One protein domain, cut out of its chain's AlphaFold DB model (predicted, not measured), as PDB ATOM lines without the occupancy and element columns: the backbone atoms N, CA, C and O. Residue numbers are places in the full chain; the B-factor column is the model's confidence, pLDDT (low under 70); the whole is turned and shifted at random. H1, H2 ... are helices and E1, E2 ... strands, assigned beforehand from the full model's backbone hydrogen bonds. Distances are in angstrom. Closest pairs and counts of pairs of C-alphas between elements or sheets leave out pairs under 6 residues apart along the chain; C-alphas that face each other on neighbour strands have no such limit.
ATOM      1  N   THR A  31      -9.712  30.134   5.411       95.75
ATOM      2  CA  THR A  31     -10.014  30.743   6.711       95.75
ATOM      3  C   THR A  31      -9.119  30.170   7.812       95.75
ATOM      4  O   THR A  31      -8.572  30.927   8.611       95.75
ATOM      5  N   GLU A  32      -8.935  28.850   7.844       95.94
ATOM      6  CA  GLU A  32      -8.068  28.132   8.786       95.94
ATOM      7  C   GLU A  32      -6.604  28.596   8.682       95.94
ATOM      8  O   GLU A  32      -5.971  28.826   9.713       95.94
ATOM      9  N   ASP A  33      -6.097  28.825   7.467       96.62
ATOM     10  CA  ASP A  33      -4.748  29.351   7.222       96.62
ATOM     11  C   ASP A  33      -4.580  30.769   7.788       96.62
ATOM     12  O   ASP A  33      -3.605  31.062   8.485       96.62
ATOM     13  N   LEU A  34      -5.558  31.652   7.549       98.00
ATOM     14  CA  LEU A  34      -5.552  33.015   8.088       98.00
ATOM     15  C   LEU A  34      -5.663  33.022   9.617       98.00
ATOM     16  O   LEU A  34      -5.005  33.819  10.282       98.00
ATOM     17  N   LEU A  35      -6.468  32.127  10.194       98.00
ATOM     18  CA  LEU A  35      -6.576  31.957  11.643       98.00
ATOM     19  C   LEU A  35      -5.245  31.492  12.244       98.00
ATOM     20  O   LEU A  35      -4.800  32.051  13.249       98.00
ATOM     21  N   ALA A  36      -4.594  30.502  11.630       97.31
ATOM     22  CA  ALA A  36      -3.288  30.014  12.064       97.31
ATOM     23  C   ALA A  36      -2.222  31.119  11.987       97.31
ATOM     24  O   ALA A  36      -1.497  31.336  12.960       97.31
ATOM     25  N   ALA A  37      -2.186  31.875  10.886       97.75
ATOM     26  CA  ALA A  37      -1.298  33.027  10.716       97.75
ATOM     27  C   ALA A  37      -1.571  34.141  11.745       97.75
ATOM     28  O   ALA A  37      -0.635  34.761  12.248       97.75
ATOM     29  N   ALA A  38      -2.834  34.340  12.134       98.25
ATOM     30  CA  ALA A  38      -3.226  35.273  13.190       98.25
ATOM     31  C   ALA A  38      -2.907  34.788  14.618       98.25
ATOM     32  O   ALA A  38      -3.149  35.501  15.598       98.25
ATOM     33  N   GLY A  39      -2.387  33.567  14.765       98.12
ATOM     34  CA  GLY A  39      -2.009  32.974  16.044       98.12
ATOM     35  C   GLY A  39      -3.143  32.258  16.779       98.12
ATOM     36  O   GLY A  39      -3.009  31.984  17.974       98.12
ATOM     37  N   PHE A  40      -4.256  31.934  16.108       98.19
ATOM     38  CA  PHE A  40      -5.234  31.006  16.676       98.19
ATOM     39  C   PHE A  40      -4.608  29.625  16.844       98.19
ATOM     40  O   PHE A  40      -3.830  29.152  16.017       98.19
ATOM     41  N   ARG A  41      -4.999  28.939  17.916       97.25
ATOM     42  CA  ARG A  41      -4.562  27.571  18.181       97.25
ATOM     43  C   ARG A  41      -5.639  26.589  17.766       97.25
ATOM     44  O   ARG A  41      -6.799  26.760  18.134       97.25
ATOM     45  N   GLN A  42      -5.235  25.542  17.060       96.00
ATOM     46  CA  GLN A  42      -6.107  24.436  16.694       96.00
ATOM     47  C   GLN A  42      -6.238  23.440  17.854       96.00
ATOM     48  O   GLN A  42      -5.250  23.018  18.459       96.00
ATOM     49  N   PHE A  43      -7.469  23.027  18.135       94.50
ATOM     50  CA  PHE A  43      -7.824  22.038  19.143       94.50
ATOM     51  C   PHE A  43      -8.611  20.903  18.476       94.50
ATOM     52  O   PHE A  43      -9.764  21.106  18.088       94.50
ATOM     53  N   PRO A  44      -8.035  19.698  18.333       94.06
ATOM     54  CA  PRO A  44      -8.750  18.574  17.740       94.06
ATOM     55  C   PRO A  44      -9.880  18.084  18.659       94.06
ATOM     56  O   PRO A  44      -9.700  17.941  19.879       94.06
ATOM     57  N   ALA A  45     -11.036  17.764  18.070       92.31
ATOM     58  CA  ALA A  45     -12.145  17.119  18.766       92.31
ATOM     59  C   ALA A  45     -11.917  15.599  18.834       92.31
ATOM     60  O   ALA A  45     -12.562  14.807  18.157       92.31
ATOM     61  N   ASN A  46     -10.951  15.194  19.660       91.50
ATOM     62  CA  ASN A  46     -10.458  13.816  19.763       91.50
ATOM     63  C   ASN A  46     -11.181  12.939  20.804       91.50
ATOM     64  O   ASN A  46     -10.780  11.800  21.029       91.50
ATOM     65  N   ASN A  47     -12.214  13.454  21.472       92.00
ATOM     66  CA  ASN A  47     -13.014  12.697  22.434       92.00
ATOM     67  C   ASN A  47     -14.500  13.050  22.312       92.00
ATOM     68  O   ASN A  47     -14.855  14.102  21.778       92.00
ATOM     69  N   SER A  48     -15.367  12.173  22.828       90.38
ATOM     70  CA  SER A  48     -16.826  12.301  22.705       90.38
ATOM     71  C   SER A  48     -17.362  13.620  23.261       90.38
ATOM     72  O   SER A  48     -18.241  14.226  22.652       90.38
ATOM     73  N   VAL A  49     -16.794  14.112  24.365       91.12
ATOM     74  CA  VAL A  49     -17.192  15.384  24.983       91.12
ATOM     75  C   VAL A  49     -16.905  16.558  24.045       91.12
ATOM     76  O   VAL A  49     -17.793  17.364  23.776       91.12
ATOM     77  N   ARG A  50     -15.691  16.634  23.487       90.62
ATOM     78  CA  ARG A  50     -15.298  17.688  22.540       90.62
ATOM     79  C   ARG A  50     -16.072  17.604  21.231       90.62
ATOM     80  O   ARG A  50     -16.459  18.639  20.705       90.62
ATOM     81  N   ILE A  51     -16.334  16.397  20.733       90.75
ATOM     82  CA  ILE A  51     -17.141  16.182  19.523       90.75
ATOM     83  C   ILE A  51     -18.568  16.693  19.740       90.75
ATOM     84  O   ILE A  51     -19.102  17.401  18.891       90.75
ATOM     85  N   ASN A  52     -19.185  16.371  20.878       91.12
ATOM     86  CA  ASN A  52     -20.539  16.824  21.185       91.12
ATOM     87  C   ASN A  52     -20.606  18.345  21.359       91.12
ATOM     88  O   ASN A  52     -21.520  18.969  20.830       91.12
ATOM     89  N   ALA A  53     -19.613  18.946  22.021       89.44
ATOM     90  CA  ALA A  53     -19.510  20.399  22.127       89.44
ATOM     91  C   ALA A  53     -19.306  21.068  20.756       89.44
ATOM     92  O   ALA A  53     -19.903  22.102  20.478       89.44
ATOM     93  N   LEU A  54     -18.505  20.472  19.868       91.62
ATOM     94  CA  LEU A  54     -18.287  21.010  18.524       91.62
ATOM     95  C   LEU A  54     -19.580  20.996  17.694       91.62
ATOM     96  O   LEU A  54     -19.871  21.963  16.996       91.62
ATOM     97  N   LYS A  55     -20.394  19.939  17.822       88.62
ATOM     98  CA  LYS A  55     -21.691  19.803  17.134       88.62
ATOM     99  C   LYS A  55     -22.733  20.837  17.562       88.62
ATOM    100  O   LYS A  55     -23.652  21.105  16.797       88.62
ATOM    101  N   THR A  56     -22.625  21.391  18.770       90.00
ATOM    102  CA  THR A  56     -23.566  22.415  19.253       90.00
ATOM    103  C   THR A  56     -23.202  23.818  18.769       90.00
ATOM    104  O   THR A  56     -24.004  24.738  18.902       90.00
ATOM    105  N   MET A  57     -21.989  24.010  18.243       91.31
ATOM    106  CA  MET A  57     -21.526  25.304  17.748       91.31
ATOM    107  C   MET A  57     -21.949  25.520  16.295       91.31
ATOM    108  O   MET A  57     -22.094  24.573  15.526       91.31
ATOM    109  N   LYS A  58     -22.099  26.789  15.899       92.38
ATOM    110  CA  LYS A  58     -22.369  27.148  14.505       92.38
ATOM    111  C   LYS A  58     -21.123  26.857  13.652       92.38
ATOM    112  O   LYS A  58     -20.109  27.518  13.875       92.38
ATOM    113  N   PRO A  59     -21.180  25.928  12.681       92.88
ATOM    114  CA  PRO A  59     -20.022  25.564  11.872       92.88
ATOM    115  C   PRO A  59     -19.442  26.759  11.112       92.88
ATOM    116  O   PRO A  59     -20.186  27.619  10.631       92.88
ATOM    117  N   ARG A  60     -18.112  26.785  10.988       91.81
ATOM    118  CA  ARG A  60     -17.324  27.716  10.169       91.81
ATOM    119  C   ARG A  60     -17.679  29.185  10.366       91.81
ATOM    120  O   ARG A  60     -17.645  29.988   9.440       91.81
ATOM    121  N   THR A  61     -18.054  29.535  11.587       93.69
ATOM    122  CA  THR A  61     -18.381  30.902  11.971       93.69
ATOM    123  C   THR A  61     -17.563  31.254  13.194       93.69
ATOM    124  O   THR A  61     -17.557  30.502  14.166       93.69
ATOM    125  N   ILE A  62     -16.896  32.405  13.155       95.38
ATOM    126  CA  ILE A  62     -16.211  32.927  14.329       95.38
ATOM    127  C   ILE A  62     -17.268  33.397  15.340       95.38
ATOM    128  O   ILE A  62     -18.074  34.278  15.040       95.38
ATOM    129  N   THR A  63     -17.271  32.812  16.534       95.56
ATOM    130  CA  THR A  63     -18.136  33.204  17.655       95.56
ATOM    131  C   THR A  63     -17.306  33.453  18.907       95.56
ATOM    132  O   THR A  63     -16.126  33.108  18.969       95.56
ATOM    133  N   THR A  64     -17.904  34.078  19.918       94.94
ATOM    134  CA  THR A  64     -17.264  34.258  21.220       94.94
ATOM    135  C   THR A  64     -17.736  33.193  22.203       94.94
ATOM    136  O   THR A  64     -18.914  32.842  22.257       94.94
ATOM    137  N   VAL A  65     -16.804  32.673  22.997       92.69
ATOM    138  CA  VAL A  65     -17.077  31.749  24.100       92.69
ATOM    139  C   VAL A  65     -16.438  32.296  25.364       92.69
ATOM    140  O   VAL A  65     -15.238  32.577  25.400       92.69
ATOM    141  N   SER A  66     -17.239  32.415  26.418       91.06
ATOM    142  CA  SER A  66     -16.771  32.837  27.734       91.06
ATOM    143  C   SER A  66     -16.368  31.626  28.571       91.06
ATOM    144  O   SER A  66     -17.121  30.663  28.699       91.06
ATOM    145  N   ASN A  67     -15.186  31.688  29.176       85.56
ATOM    146  CA  ASN A  67     -14.724  30.741  30.182       85.56
ATOM    147  C   ASN A  67     -14.299  31.531  31.427       85.56
ATOM    148  O   ASN A  67     -13.213  32.120  31.482       85.56
ATOM    149  N   GLY A  68     -15.208  31.597  32.403       87.75
ATOM    150  CA  GLY A  68     -15.068  32.469  33.566       87.75
ATOM    151  C   GLY A  68     -14.980  33.936  33.143       87.75
ATOM    152  O   GLY A  68     -15.860  34.439  32.451       87.75
ATOM    153  N   ALA A  69     -13.897  34.608  33.535       87.81
ATOM    154  CA  ALA A  69     -13.648  36.013  33.207       87.81
ATOM    155  C   ALA A  69     -12.973  36.239  31.838       87.81
ATOM    156  O   ALA A  69     -12.722  37.383  31.467       87.81
ATOM    157  N   LYS A  70     -12.624  35.174  31.098       91.12
ATOM    158  CA  LYS A  70     -11.932  35.282  29.805       91.12
ATOM    159  C   LYS A  70     -12.883  34.973  28.654       91.12
ATOM    160  O   LYS A  70     -13.549  33.941  28.668       91.12
ATOM    161  N   THR A  71     -12.874  35.827  27.637       94.06
ATOM    162  CA  THR A  71     -13.586  35.608  26.372       94.06
ATOM    163  C   THR A  71     -12.597  35.156  25.308       94.06
ATOM    164  O   THR A  71     -11.544  35.770  25.131       94.06
ATOM    165  N   TYR A  72     -12.944  34.090  24.598       95.94
ATOM    166  CA  TYR A  72     -12.178  33.568  23.475       95.94
ATOM    167  C   TYR A  72     -12.988  33.686  22.195       95.94
ATOM    168  O   TYR A  72     -14.199  33.474  22.200       95.94
ATOM    169  N   TRP A  73     -12.298  33.972  21.101       97.31
ATOM    170  CA  TRP A  73     -12.849  33.861  19.760       97.31
ATOM    171  C   TRP A  73     -12.610  32.451  19.265       97.31
ATOM    172  O   TRP A  73     -11.484  31.959  19.348       97.31
ATOM    173  N   VAL A  74     -13.657  31.792  18.784       96.88
ATOM    174  CA  VAL A  74     -13.595  30.397  18.368       96.88
ATOM    175  C   VAL A  74     -14.163  30.206  16.972       96.88
ATOM    176  O   VAL A  74     -15.154  30.831  16.614       96.88
ATOM    177  N   TYR A  75     -13.544  29.321  16.197       97.44
ATOM    178  CA  TYR A  75     -13.992  28.913  14.868       97.44
ATOM    179  C   TYR A  75     -14.061  27.381  14.812       97.44
ATOM    180  O   TYR A  75     -13.020  26.720  14.869       97.44
ATOM    181  N   PRO A  76     -15.264  26.789  14.766       96.38
ATOM    182  CA  PRO A  76     -15.438  25.342  14.708       96.38
ATOM    183  C   PRO A  76     -15.494  24.839  13.258       96.38
ATOM    184  O   PRO A  76     -16.349  25.284  12.493       96.38
ATOM    185  N   ASP A  77     -14.686  23.842  12.890       94.31
ATOM    186  CA  ASP A  77     -14.885  23.072  11.653       94.31
ATOM    187  C   ASP A  77     -15.164  21.587  11.970       94.31
ATOM    188  O   ASP A  77     -14.237  20.790  12.147       94.31
ATOM    189  N   PRO A  78     -16.451  21.186  12.030       89.94
ATOM    190  CA  PRO A  78     -16.854  19.803  12.285       89.94
ATOM    191  C   PRO A  78     -16.760  18.881  11.056       89.94
ATOM    192  O   PRO A  78     -17.002  17.684  11.180       89.94
ATOM    193  N   THR A  79     -16.457  19.414   9.872       85.75
ATOM    194  CA  THR A  79     -16.585  18.703   8.586       85.75
ATOM    195  C   THR A  79     -15.258  18.439   7.883       85.75
ATOM    196  O   THR A  79     -15.123  17.412   7.227       85.75
ATOM    197  N   ASN A  80     -14.288  19.347   7.996       84.31
ATOM    198  CA  ASN A  80     -13.000  19.250   7.320       84.31
ATOM    199  C   ASN A  80     -11.940  18.624   8.237       84.31
ATOM    200  O   ASN A  80     -11.490  17.510   7.986       84.31
ATOM    201  N   CYS A  81     -11.574  19.319   9.319       88.75
ATOM    202  CA  CYS A  81     -10.575  18.857  10.290       88.75
ATOM    203  C   CYS A  81     -11.184  18.181  11.531       88.75
ATOM    204  O   CYS A  81     -10.451  17.561  12.301       88.75
ATOM    205  N   ASN A  82     -12.495  18.338  11.768       92.62
ATOM    206  CA  ASN A  82     -13.150  18.002  13.037       92.62
ATOM    207  C   ASN A  82     -12.418  18.638  14.242       92.62
ATOM    208  O   ASN A  82     -11.955  17.967  15.172       92.62
ATOM    209  N   CYS A  83     -12.249  19.958  14.185       95.00
ATOM    210  CA  CYS A  83     -11.429  20.719  15.118       95.00
ATOM    211  C   CYS A  83     -12.031  22.094  15.445       95.00
ATOM    212  O   CYS A  83     -12.961  22.568  14.796       95.00
ATOM    213  N   LEU A  84     -11.500  22.725  16.490       95.88
ATOM    214  CA  LEU A  84     -11.858  24.064  16.939       95.88
ATOM    215  C   LEU A  84     -10.606  24.936  16.933       95.88
ATOM    216  O   LEU A  84      -9.632  24.594  17.596       95.88
ATOM    217  N   TYR A  85     -10.629  26.073  16.257       97.62
ATOM    218  CA  TYR A  85      -9.613  27.104  16.439       97.62
ATOM    219  C   TYR A  85     -10.055  28.033  17.560       97.62
ATOM    220  O   TYR A  85     -11.216  28.435  17.584       97.62
ATOM    221  N   ALA A  86      -9.160  28.384  18.481       97.31
ATOM    222  CA  ALA A  86      -9.441  29.382  19.508       97.31
ATOM    223  C   ALA A  86      -8.294  30.383  19.661       97.31
ATOM    224  O   ALA A  86      -7.115  30.017  19.623       97.31
ATOM    225  N   GLY A  87      -8.660  31.645  19.851       97.06
ATOM    226  CA  GLY A  87      -7.748  32.774  19.963       97.06
ATOM    227  C   GLY A  87      -8.270  33.835  20.927       97.06
ATOM    228  O   GLY A  87      -9.408  33.795  21.398       97.06
ATOM    229  N   THR A  88      -7.400  34.782  21.251       97.38
ATOM    230  CA  THR A  88      -7.736  35.974  22.037       97.38
ATOM    231  C   THR A  88      -8.334  37.066  21.150       97.38
ATOM    232  O   THR A  88      -8.315  36.961  19.924       97.38
ATOM    233  N   GLU A  89      -8.810  38.155  21.757       96.44
ATOM    234  CA  GLU A  89      -9.218  39.362  21.022       96.44
ATOM    235  C   GLU A  89      -8.121  39.858  20.069       96.44
ATOM    236  O   GLU A  89      -8.395  40.147  18.910       96.44
ATOM    237  N   SER A  90      -6.859  39.880  20.515       97.94
ATOM    238  CA  SER A  90      -5.743  40.317  19.667       97.94
ATOM    239  C   SER A  90      -5.564  39.419  18.443       97.94
ATOM    240  O   SER A  90      -5.271  39.928  17.364       97.94
ATOM    241  N   ASN A  91      -5.762  38.104  18.586       98.31
ATOM    242  CA  ASN A  91      -5.702  37.187  17.446       98.31
ATOM    243  C   ASN A  91      -6.853  37.462  16.472       98.31
ATOM    244  O   ASN A  91      -6.655  37.433  15.265       98.31
ATOM    245  N   TYR A  92      -8.051  37.770  16.973       97.94
ATOM    246  CA  TYR A  92      -9.186  38.098  16.112       97.94
ATOM    247  C   TYR A  92      -8.985  39.407  15.334       97.94
ATOM    248  O   TYR A  92      -9.305  39.483  14.146       97.94
ATOM    249  N   GLN A  93      -8.419  40.435  15.969       98.19
ATOM    250  CA  GLN A  93      -8.073  41.678  15.275       98.19
ATOM    251  C   GLN A  93      -7.011  41.443  14.193       98.19
ATOM    252  O   GLN A  93      -7.153  41.952  13.081       98.19
ATOM    253  N   GLU A  94      -6.005  40.618  14.488       98.56
ATOM    254  CA  GLU A  94      -4.998  40.211  13.511       98.56
ATOM    255  C   GLU A  94      -5.614  39.441  12.336       98.56
ATOM    256  O   GLU A  94      -5.350  39.764  11.180       98.56
ATOM    257  N   TYR A  95      -6.513  38.496  12.611       98.38
ATOM    258  CA  TYR A  95      -7.248  37.767  11.581       98.38
ATOM    259  C   TYR A  95      -7.981  38.718  10.627       98.38
ATOM    260  O   TYR A  95      -7.834  38.606   9.412       98.38
ATOM    261  N   LYS A  96      -8.715  39.710  11.153       98.19
ATOM    262  CA  LYS A  96      -9.403  40.701  10.308       98.19
ATOM    263  C   LYS A  96      -8.430  41.497   9.440       98.19
ATOM    264  O   LYS A  96      -8.738  41.766   8.281       98.19
ATOM    265  N   ARG A  97      -7.261  41.861   9.975       98.56
ATOM    266  CA  ARG A  97      -6.213  42.539   9.202       98.56
ATOM    267  C   ARG A  97      -5.725  41.661   8.052       98.56
ATOM    268  O   ARG A  97      -5.635  42.145   6.927       98.56
ATOM    269  N   LEU A  98      -5.447  40.386   8.322       98.38
ATOM    270  CA  LEU A  98      -4.980  39.432   7.314       98.38
ATOM    271  C   LEU A  98      -6.029  39.173   6.226       98.38
ATOM    272  O   LEU A  98      -5.669  39.104   5.055       98.38
ATOM    273  N   VAL A  99      -7.317  39.100   6.579       97.50
ATOM    274  CA  VAL A  99      -8.416  38.980   5.601       97.50
ATOM    275  C   VAL A  99      -8.393  40.147   4.611       97.50
ATOM    276  O   VAL A  99      -8.410  39.925   3.403       97.50
ATOM    277  N   VAL A 100      -8.292  41.383   5.108       98.19
ATOM    278  CA  VAL A 100      -8.236  42.577   4.248       98.19
ATOM    279  C   VAL A 100      -6.973  42.578   3.385       98.19
ATOM    280  O   VAL A 100      -7.047  42.840   2.188       98.19
ATOM    281  N   GLN A 101      -5.813  42.248   3.959       97.88
ATOM    282  CA  GLN A 101      -4.560  42.166   3.200       97.88
ATOM    283  C   GLN A 101      -4.629  41.124   2.083       97.88
ATOM    284  O   GLN A 101      -4.174  41.388   0.972       97.88
ATOM    285  N   LYS A 102      -5.221  39.958   2.360       96.69
ATOM    286  CA  LYS A 102      -5.412  38.905   1.366       96.69
ATOM    287  C   LYS A 102      -6.323  39.369   0.234       96.69
ATOM    288  O   LYS A 102      -5.991  39.137  -0.921       96.69
ATOM    289  N   GLN A 103      -7.419  40.055   0.558       96.56
ATOM    290  CA  GLN A 103      -8.328  40.601  -0.444       96.56
ATOM    291  C   GLN A 103      -7.623  41.612  -1.359       96.56
ATOM    292  O   GLN A 103      -7.701  41.481  -2.574       96.56
ATOM    293  N   ILE A 104      -6.869  42.557  -0.792       98.19
ATOM    294  CA  ILE A 104      -6.098  43.534  -1.577       98.19
ATOM    295  C   ILE A 104      -5.069  42.828  -2.473       98.19
ATOM    296  O   ILE A 104      -4.887  43.202  -3.628       98.19
ATOM    297  N   ALA A 105      -4.383  41.804  -1.956       97.12
ATOM    298  CA  ALA A 105      -3.417  41.038  -2.737       97.12
ATOM    299  C   ALA A 105      -4.074  40.307  -3.921       97.12
ATOM    300  O   ALA A 105      -3.520  40.318  -5.019       97.12
ATOM    301  N   ASP A 106      -5.254  39.723  -3.711       96.19
ATOM    302  CA  ASP A 106      -6.015  39.036  -4.759       96.19
ATOM    303  C   ASP A 106      -6.538  40.015  -5.819       96.19
ATOM    304  O   ASP A 106      -6.438  39.739  -7.012       96.19
ATOM    305  N   GLU A 107      -7.035  41.182  -5.401       97.19
ATOM    306  CA  GLU A 107      -7.470  42.254  -6.307       97.19
ATOM    307  C   GLU A 107      -6.307  42.776  -7.164       97.19
ATOM    308  O   GLU A 107      -6.452  42.941  -8.375       97.19
ATOM    309  N   ASN A 108      -5.132  42.973  -6.562       97.88
ATOM    310  CA  ASN A 108      -3.935  43.398  -7.288       97.88
ATOM    311  C   ASN A 108      -3.466  42.347  -8.301       97.88
ATOM    312  O   ASN A 108      -3.047  42.708  -9.399       97.88
ATOM    313  N   LEU A 109      -3.528  41.060  -7.943       97.75
ATOM    314  CA  LEU A 109      -3.180  39.974  -8.859       97.75
ATOM    315  C   LEU A 109      -4.140  39.940 -10.053       97.75
ATOM    316  O   LEU A 109      -3.682  39.952 -11.191       97.75
ATOM    317  N   ALA A 110      -5.449  40.003  -9.802       97.44
ATOM    318  CA  ALA A 110      -6.456  40.035 -10.861       97.44
ATOM    319  C   ALA A 110      -6.294  41.257 -11.784       97.44
ATOM    320  O   ALA A 110      -6.436  41.147 -13.001       97.44
ATOM    321  N   ALA A 111      -5.954  42.426 -11.229       97.38
ATOM    322  CA  ALA A 111      -5.675  43.623 -12.019       97.38
ATOM    323  C   ALA A 111      -4.417  43.472 -12.891       97.38
ATOM    324  O   ALA A 111      -4.398  43.939 -14.031       97.38
ATOM    325  N   ALA A 112      -3.373  42.816 -12.377       96.81
ATOM    326  CA  ALA A 112      -2.152  42.549 -13.132       96.81
ATOM    327  C   ALA A 112      -2.396  41.562 -14.285       96.81
ATOM    328  O   ALA A 112      -1.917  41.805 -15.390       96.81
ATOM    329  N   GLU A 113      -3.168  40.501 -14.049       96.62
ATOM    330  CA  GLU A 113      -3.577  39.539 -15.081       96.62
ATOM    331  C   GLU A 113      -4.402  40.233 -16.175       96.62
ATOM    332  O   GLU A 113      -4.063  40.142 -17.351       96.62
ATOM    333  N   ALA A 114      -5.394  41.045 -15.799       95.44
ATOM    334  CA  ALA A 114      -6.196  41.804 -16.761       95.44
ATOM    335  C   ALA A 114      -5.358  42.792 -17.596       95.44
ATOM    336  O   ALA A 114      -5.613  42.979 -18.785       95.44
ATOM    337  N   ALA A 115      -4.343  43.422 -16.996       95.25
ATOM    338  CA  ALA A 115      -3.426  44.301 -17.721       95.25
ATOM    339  C   ALA A 115      -2.532  43.526 -18.705       95.25
ATOM    340  O   ALA A 115      -2.255  44.022 -19.798       95.25
ATOM    341  N   GLN A 116      -2.088  42.321 -18.336       95.06
ATOM    342  CA  GLN A 116      -1.331  41.437 -19.226       95.06
ATOM    343  C   GLN A 116      -2.190  40.953 -20.395       95.06
ATOM    344  O   GLN A 116      -1.745  41.029 -21.538       95.06
ATOM    345  N   ASP A 117      -3.423  40.533 -20.127       94.56
ATOM    346  CA  ASP A 117      -4.369  40.099 -21.156       94.56
ATOM    347  C   ASP A 117      -4.673  41.228 -22.145       94.56
ATOM    348  O   ASP A 117      -4.582  41.027 -23.354       94.56
ATOM    349  N   ALA A 118      -4.923  42.444 -21.646       91.06
ATOM    350  CA  ALA A 118      -5.127  43.618 -22.493       91.06
ATOM    351  C   ALA A 118      -3.892  43.947 -23.350       91.06
ATOM    352  O   ALA A 118      -4.029  44.344 -24.508       91.06
ATOM    353  N   ALA A 119      -2.680  43.770 -22.811       91.19
ATOM    354  CA  ALA A 119      -1.446  43.969 -23.568       91.19
ATOM    355  C   ALA A 119      -1.258  42.905 -24.666       91.19
ATOM    356  O   ALA A 119      -0.861  43.249 -25.777       91.19
ATOM    357  N   MET A 120      -1.573  41.636 -24.385       91.38
ATOM    358  CA  MET A 120      -1.539  40.559 -25.382       91.38
ATOM    359  C   MET A 120      -2.598  40.756 -26.472       91.38
ATOM    360  O   MET A 120      -2.320  40.543 -27.650       91.38
ATOM    361  N   GLU A 121      -3.805  41.190 -26.103       89.00
ATOM    362  CA  GLU A 121      -4.865  41.506 -27.063       89.00
ATOM    363  C   GLU A 121      -4.462  42.673 -27.973       89.00
ATOM    364  O   GLU A 121      -4.654  42.601 -29.190       89.00
ATOM    365  N   TYR A 122      -3.852  43.711 -27.394       87.69
ATOM    366  CA  TYR A 122      -3.314  44.849 -28.132       87.69
ATOM    367  C   TYR A 122      -2.218  44.436 -29.127       87.69
ATOM    368  O   TYR A 122      -2.217  44.915 -30.259       87.69
ATOM    369  N   ASP A 123      -1.315  43.529 -28.738       90.69
ATOM    370  CA  ASP A 123      -0.280  42.976 -29.625       90.69
ATOM    371  C   ASP A 123      -0.881  42.129 -30.764       90.69
ATOM    372  O   ASP A 123      -0.446  42.224 -31.911       90.69
ATOM    373  N   MET A 124      -1.926  41.345 -30.475       88.88
ATOM    374  CA  MET A 124      -2.519  40.406 -31.433       88.88
ATOM    375  C   MET A 124      -3.385  41.069 -32.512       88.88
ATOM    376  O   MET A 124      -3.306  40.687 -33.679       88.88
ATOM    377  N   TRP A 125      -4.243  42.022 -32.142       86.38
ATOM    378  CA  TRP A 125      -5.172  42.663 -33.085       86.38
ATOM    379  C   TRP A 125      -4.680  44.016 -33.591       86.38
ATOM    380  O   TRP A 125      -5.220  44.547 -34.563       86.38
TER     381      TRP A 125
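Overview. This is residues 31 to 125 of the 129 residues of an uncharacterized protein of Deltaproteobacteria bacterium (UniProt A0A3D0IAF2). A small, strongly twisted sheet of four strands has one short helix on each face, H1 and H2, and a long straight helix, H3, sticks out from this body like a handle, with residues 103 to 125 standing free. The printed part has 95 residues with three named helices and four named strands, in the order H1, E1, H2, E2, E3, E4, H3; the class is mixed, helices and strands. The sheet runs E1, E4, E3, E2, with neighbours antiparallel throughout. The whole is extended, with a radius of gyration of the C-alphas of 19.3 A and spans of 66 by 26 by 17 A, and the free part of H3 makes the length.

Along the chain. H1 covers residues 31 to 37, beginning at C-alpha 31 (-10.014, 30.743, 6.711). E1 is residues 41 to 44, and H2 is residues 48 to 56, 12.6 A long. E2, residues 63 to 67, is 13.2 A long; E3, residues 70 to 77, is 22.1 A long from C-alpha 70 at (-11.932, 35.282, 29.805). E4, residues 83 to 87, is 13.5 A long. H3, residues 89 to 125, is 54.4 A long and ends at C-alpha 125 (-5.172, 42.663, -33.085).

Arrangement. E2, E3 and E4 form a meander, each strand the antiparallel neighbour of the one before; E2 and E3 are a hairpin, and so are E3 and E4. N 65 and O 72 are 2.8 A apart between E2 and E3, N 85 and O 75 2.8 A between E4 and E3, and N 43 and O 84 2.7 A between E1 and E4, each within hydrogen-bond range. E1 and E2 are the edge strands. H1 is on the sheet at a height of 9.3 A, over E4 and only just over E1, where 3 of its C-alphas fall; it runs slantwise to the strands, at 47 degrees to E4 on the local plane. H2 is on the opposite face at a height of 9.6 A, only just over E4 and E3 with 3 C-alphas on each, and runs across the strands, at 90 degrees to E3 on the local plane. The closest C-alphas of H2 and E3 are those of Leu 54 and Pro 76, 6.4 A apart. H3 only grazes the sheet with residues 89 to 95; its closest C-alpha pair with E3 is Tyr 92 and Trp 73, 6.7 A. H3 touches H1 with residues 91 to 99 alone, closest at the C-alphas of Tyr 95 and Leu 35, 5.8 A, opposite ways at a steep tilt of 68 degrees, only just short of about perpendicular. H2 and H3 are apart. In H1, H2 and H3 every O i to N i+4 pair is within hydrogen-bond range.

Size, cuts and confidence. The C-alphas of Gly 68 and Trp 125, the two farthest apart, are 68.1 A apart. The body without the free stretch spans 37 by 31 by 17 A. The printed part has no cut and no long link; H2 to E2 is short, the others tight. Mean pLDDT of the printed part is 94.3, and no printed residue is under 70.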